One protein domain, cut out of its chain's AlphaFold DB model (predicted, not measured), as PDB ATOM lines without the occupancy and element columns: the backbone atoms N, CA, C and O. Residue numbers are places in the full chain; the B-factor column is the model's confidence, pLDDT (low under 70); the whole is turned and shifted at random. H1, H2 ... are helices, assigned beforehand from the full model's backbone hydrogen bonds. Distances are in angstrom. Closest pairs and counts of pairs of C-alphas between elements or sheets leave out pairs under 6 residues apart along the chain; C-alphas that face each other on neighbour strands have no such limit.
ATOM      1  N   PRO A 184      -3.923  60.662  -8.524       80.06
ATOM      2  CA  PRO A 184      -2.958  59.570  -8.507       80.06
ATOM      3  C   PRO A 184      -2.361  59.390  -7.112       80.06
ATOM      4  O   PRO A 184      -1.900  60.344  -6.484       80.06
ATOM      5  N   GLN A 185      -2.385  58.158  -6.621       80.12
ATOM      6  CA  GLN A 185      -1.884  57.840  -5.291       80.12
ATOM      7  C   GLN A 185      -0.396  57.486  -5.360       80.12
ATOM      8  O   GLN A 185       0.035  56.718  -6.221       80.12
ATOM      9  N   ILE A 186       0.396  58.026  -4.433       85.38
ATOM     10  CA  ILE A 186       1.811  57.671  -4.286       85.38
ATOM     11  C   ILE A 186       1.886  56.435  -3.396       85.38
ATOM     12  O   ILE A 186       1.427  56.460  -2.255       85.38
ATOM     13  N   ASN A 187       2.461  55.349  -3.914       83.00
ATOM     14  CA  ASN A 187       2.625  54.112  -3.155       83.00
ATOM     15  C   ASN A 187       3.717  54.268  -2.085       83.00
ATOM     16  O   ASN A 187       4.875  53.911  -2.299       83.00
ATOM     17  N   ASP A 188       3.334  54.819  -0.937       88.94
ATOM     18  CA  ASP A 188       4.190  55.000   0.225       88.94
ATOM     19  C   ASP A 188       3.553  54.437   1.509       88.94
ATOM     20  O   ASP A 188       2.404  53.978   1.553       88.94
ATOM     21  N   LEU A 189       4.332  54.447   2.593       90.81
ATOM     22  CA  LEU A 189       3.870  53.972   3.898       90.81
ATOM     23  C   LEU A 189       2.714  54.815   4.452       90.81
ATOM     24  O   LEU A 189       1.883  54.289   5.190       90.81
ATOM     25  N   THR A 190       2.634  56.096   4.094       89.69
ATOM     26  CA  THR A 190       1.581  57.006   4.557       89.69
ATOM     27  C   THR A 190       0.240  56.609   3.957       89.69
ATOM     28  O   THR A 190      -0.733  56.446   4.694       89.69
ATOM     29  N   LEU A 191       0.187  56.390   2.640       85.62
ATOM     30  CA  LEU A 191      -0.984  55.868   1.944       85.62
ATOM     31  C   LEU A 191      -1.389  54.512   2.516       85.62
ATOM     32  O   LEU A 191      -2.560  54.296   2.823       85.62
ATOM     33  N   ARG A 192      -0.421  53.608   2.708       85.56
ATOM     34  CA  ARG A 192      -0.694  52.276   3.251       85.56
ATOM     35  C   ARG A 192      -1.324  52.349   4.641       85.56
ATOM     36  O   ARG A 192      -2.304  51.654   4.892       85.56
ATOM     37  N   ASN A 193      -0.803  53.204   5.517       89.56
ATOM     38  CA  ASN A 193      -1.361  53.401   6.853       89.56
ATOM     39  C   ASN A 193      -2.765  54.013   6.790       89.56
ATOM     40  O   ASN A 193      -3.659  53.517   7.468       89.56
ATOM     41  N   ARG A 194      -2.999  55.002   5.914       86.38
ATOM     42  CA  ARG A 194      -4.336  55.581   5.699       86.38
ATOM     43  C   ARG A 194      -5.352  54.548   5.218       86.38
ATOM     44  O   ARG A 194      -6.478  54.550   5.698       86.38
ATOM     45  N   LEU A 195      -4.962  53.657   4.304       84.94
ATOM     46  CA  LEU A 195      -5.821  52.562   3.848       84.94
ATOM     47  C   LEU A 195      -6.115  51.581   4.988       84.94
ATOM     48  O   LEU A 195      -7.271  51.240   5.213       84.94
ATOM     49  N   ILE A 196      -5.095  51.162   5.743       86.31
ATOM     50  CA  ILE A 196      -5.285  50.276   6.903       86.31
ATOM     51  C   ILE A 196      -6.243  50.910   7.913       86.31
ATOM     52  O   ILE A 196      -7.150  50.228   8.380       86.31
ATOM     53  N   ASP A 197      -6.076  52.197   8.213       91.25
ATOM     54  CA  ASP A 197      -6.943  52.921   9.138       91.25
ATOM     55  C   ASP A 197      -8.377  53.043   8.605       91.25
ATOM     56  O   ASP A 197      -9.321  52.784   9.351       91.25
ATOM     57  N   ALA A 198      -8.558  53.337   7.314       86.06
ATOM     58  CA  ALA A 198      -9.877  53.420   6.683       86.06
ATOM     59  C   ALA A 198     -10.654  52.091   6.744       86.06
ATOM     60  O   ALA A 198     -11.875  52.090   6.892       86.06
ATOM     61  N   TYR A 199      -9.952  50.955   6.669       86.56
ATOM     62  CA  TYR A 199     -10.555  49.621   6.755       86.56
ATOM     63  C   TYR A 199     -10.449  48.981   8.143       86.56
ATOM     64  O   TYR A 199     -10.899  47.849   8.322       86.56
ATOM     65  N   LYS A 200      -9.884  49.673   9.137       91.69
ATOM     66  CA  LYS A 200      -9.520  49.098  10.439       91.69
ATOM     67  C   LYS A 200     -10.695  48.456  11.159       91.69
ATOM     68  O   LYS A 200     -10.546  47.366  11.709       91.69
ATOM     69  N   ASP A 201     -11.861  49.089  11.103       88.88
ATOM     70  CA  ASP A 201     -13.072  48.561  11.726       88.88
ATOM     71  C   ASP A 201     -13.538  47.279  11.033       88.88
ATOM     72  O   ASP A 201     -13.813  46.292  11.703       88.88
ATOM     73  N   LEU A 202     -13.564  47.252   9.695       87.25
ATOM     74  CA  LEU A 202     -13.909  46.042   8.939       87.25
ATOM     75  C   LEU A 202     -12.902  44.914   9.197       87.25
ATOM     76  O   LEU A 202     -13.294  43.768   9.399       87.25
ATOM     77  N   ILE A 203     -11.606  45.235   9.217       86.81
ATOM     78  CA  ILE A 203     -10.535  44.285   9.533       86.81
ATOM     79  C   ILE A 203     -10.726  43.727  10.945       86.81
ATOM     80  O   ILE A 203     -10.574  42.524  11.157       86.81
ATOM     81  N   ASN A 204     -11.072  44.575  11.914       92.44
ATOM     82  CA  ASN A 204     -11.315  44.130  13.277       92.44
ATOM     83  C   ASN A 204     -12.563  43.245  13.371       92.44
ATOM     84  O   ASN A 204     -12.479  42.194  14.000       92.44
ATOM     85  N   ASP A 205     -13.661  43.610  12.708       91.44
ATOM     86  CA  ASP A 205     -14.889  42.808  12.662       91.44
ATOM     87  C   ASP A 205     -14.626  41.419  12.063       91.44
ATOM     88  O   ASP A 205     -15.053  40.405  12.620       91.44
ATOM     89  N   LEU A 206     -13.859  41.357  10.966       89.69
ATOM     90  CA  LEU A 206     -13.409  40.106  10.348       89.69
ATOM     91  C   LEU A 206     -12.559  39.278  11.313       89.69
ATOM     92  O   LEU A 206     -12.760  38.071  11.435       89.69
ATOM     93  N   ARG A 207     -11.627  39.922  12.023       92.06
ATOM     94  CA  ARG A 207     -10.716  39.264  12.964       92.06
ATOM     95  C   ARG A 207     -11.444  38.664  14.165       92.06
ATOM     96  O   ARG A 207     -11.064  37.585  14.609       92.06
ATOM     97  N   ILE A 208     -12.449  39.354  14.709       95.19
ATOM     98  CA  ILE A 208     -13.241  38.854  15.847       95.19
ATOM     99  C   ILE A 208     -14.403  37.948  15.413       95.19
ATOM    100  O   ILE A 208     -15.061  37.359  16.267       95.19
ATOM    101  N   GLY A 209     -14.654  37.823  14.106       90.19
ATOM    102  CA  GLY A 209     -15.714  36.983  13.556       90.19
ATOM    103  C   GLY A 209     -17.127  37.546  13.736       90.19
ATOM    104  O   GLY A 209     -18.079  36.765  13.786       90.19
ATOM    105  N   ASP A 210     -17.301  38.873  13.823       93.88
ATOM    106  CA  ASP A 210     -18.622  39.504  13.965       93.88
ATOM    107  C   ASP A 210     -19.383  39.529  12.626       93.88
ATOM    108  O   ASP A 210     -19.531  40.545  11.939       93.88
ATOM    109  N   LEU A 211     -19.886  38.356  12.251       91.31
ATOM    110  CA  LEU A 211     -20.657  38.126  11.031       91.31
ATOM    111  C   LEU A 211     -21.912  39.003  10.931       91.31
ATOM    112  O   LEU A 211     -22.349  39.294   9.816       91.31
ATOM    113  N   ALA A 212     -22.510  39.414  12.053       92.69
ATOM    114  CA  ALA A 212     -23.707  40.249  12.046       92.69
ATOM    115  C   ALA A 212     -23.365  41.677  11.600       92.69
ATOM    116  O   ALA A 212     -24.003  42.210  10.684       92.69
ATOM    117  N   THR A 213     -22.316  42.263  12.179       90.00
ATOM    118  CA  THR A 213     -21.833  43.599  11.810       90.00
ATOM    119  C   THR A 213     -21.300  43.627  10.379       90.00
ATOM    120  O   THR A 213     -21.643  44.538   9.621       90.00
ATOM    121  N   ILE A 214     -20.558  42.597   9.957       89.88
ATOM    122  CA  ILE A 214     -20.057  42.475   8.578       89.88
ATOM    123  C   ILE A 214     -21.215  42.443   7.574       89.88
ATOM    124  O   ILE A 214     -21.221  43.218   6.617       89.88
ATOM    125  N   LYS A 215     -22.232  41.596   7.799       88.00
ATOM    126  CA  LYS A 215     -23.409  41.517   6.915       88.00
ATOM    127  C   LYS A 215     -24.173  42.839   6.853       88.00
ATOM    128  O   LYS A 215     -24.634  43.219   5.781       88.00
ATOM    129  N   LYS A 216     -24.284  43.553   7.976       89.06
ATOM    130  CA  LYS A 216     -24.926  44.873   8.023       89.06
ATOM    131  C   LYS A 216     -24.151  45.913   7.209       89.06
ATOM    132  O   LYS A 216     -24.760  46.629   6.422       89.06
ATOM    133  N   LYS A 217     -22.825  45.980   7.368       86.12
ATOM    134  CA  LYS A 217     -21.957  46.878   6.584       86.12
ATOM    135  C   LYS A 217     -22.022  46.558   5.089       86.12
ATOM    136  O   LYS A 217     -22.146  47.469   4.283       86.12
ATOM    137  N   TYR A 218     -22.024  45.275   4.731       80.75
ATOM    138  CA  TYR A 218     -22.208  44.823   3.352       80.75
ATOM    139  C   TYR A 218     -23.555  45.267   2.767       80.75
ATOM    140  O   TYR A 218     -23.597  45.820   1.677       80.75
ATOM    141  N   ALA A 219     -24.654  45.098   3.510       78.88
ATOM    142  CA  ALA A 219     -25.974  45.537   3.060       78.88
ATOM    143  C   ALA A 219     -26.068  47.062   2.874       78.88
ATOM    144  O   ALA A 219     -26.780  47.518   1.988       78.88
ATOM    145  N   LEU A 220     -25.356  47.850   3.687       75.12
ATOM    146  CA  LEU A 220     -25.260  49.303   3.511       75.12
ATOM    147  C   LEU A 220     -24.430  49.696   2.286       75.12
ATOM    148  O   LEU A 220     -24.717  50.715   1.688       75.12
ATOM    149  N   ALA A 221     -23.416  48.910   1.919       68.62
ATOM    150  CA  ALA A 221     -22.593  49.176   0.740       68.62
ATOM    151  C   ALA A 221     -23.286  48.802  -0.586       68.62
ATOM    152  O   ALA A 221     -22.846  49.236  -1.645       68.62
ATOM    153  N   LEU A 222     -24.328  47.968  -0.531       58.44
ATOM    154  CA  LEU A 222     -25.116  47.546  -1.692       58.44
ATOM    155  C   LEU A 222     -26.351  48.419  -1.968       58.44
ATOM    156  O   LEU A 222     -26.990  48.223  -3.001       58.44
ATOM    157  N   ASN A 223     -26.716  49.306  -1.040       39.03
ATOM    158  CA  ASN A 223     -27.867  50.209  -1.137       39.03
ATOM    159  C   ASN A 223     -27.400  51.646  -1.354       39.03
ATOM    160  O   ASN A 223     -28.160  52.394  -2.002       39.03
TER     161      ASN A 223
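Overview. This is residues 184 to 223 of the 223 residues of an uncharacterized protein of Citrobacter freundii (UniProt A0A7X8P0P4). Picture a small hairpin of two helices, H2 and H3, at one end of an open, flat outline, with H1 sticking out from it as a free arm. At the far end of that arm residues 184 to 188, which belong to no named helix, turn away from H1's line as a free tail. The printed part has 40 residues with three named helices, in the order H1, H2, H3, and no named strand; its class is all helix. The whole is loose, with a radius of gyration of the C-alphas of 12.8 A, and its C-alphas span 34 by 25 by 9 A along the three main axes.

Arrangement. Start at Pro 184 and read on to H1, residues 189 to 198. Residues 184 to 200, of which 189 to 198 belong to H1, stand free: here you will find no C-alpha within 10 A of one that is 8 or more residues away along the chain. Pass Tyr 199, the one residue of a tight link, and you come to H2, residues 200 to 208. H1 and H2 meet only through their link, and they are near each other, with 5 pairs of C-alphas within 10 A. Two residues further, after another tight link, H3 takes up residues 211 to 221. H2 and H3 touch, and their closest C-alphas, those of Asp 205 and Ile 214, are 6.6 A apart. Their centres are 11.7 A apart. They run opposite ways at a shallow tilt of 32 degrees, only just short of steep, and form a helical hairpin. H1 and H3 are apart. In the backbones of H1, H2 and H3, every O i to N i+4 pair is within hydrogen-bond range.

Along the chain. Find C-alpha 189 at (3.870, 53.972, 3.898), where H1 begins; from there the helix runs 14.0 A to C-alpha 198. Look next for C-alpha 200 at (-9.520, 49.098, 10.439), from which H2 runs 12.2 A to C-alpha 208. H3, the longest helix with 11 residues, covers 15.2 A from C-alpha 211 to C-alpha 221, printed at (-22.593, 49.176, 0.740).

Size, cuts and confidence. The two C-alphas farthest apart are those of Pro 184 and Ala 212, at 35.0 A, while the first and last printed C-alphas, those of Pro 184 and Asn 223, are 27.6 A apart. Residues 218 to 223, of which 218 to 221 belong to H3, stand free as well. Asn 223 is the chain's last residue. The printed part has no cut, and neither of its two links between helices is long. In the B-factor column the mean pLDDT of the printed part is 85.2, and the model's confidence is low, under 70, at residues 221 to 223.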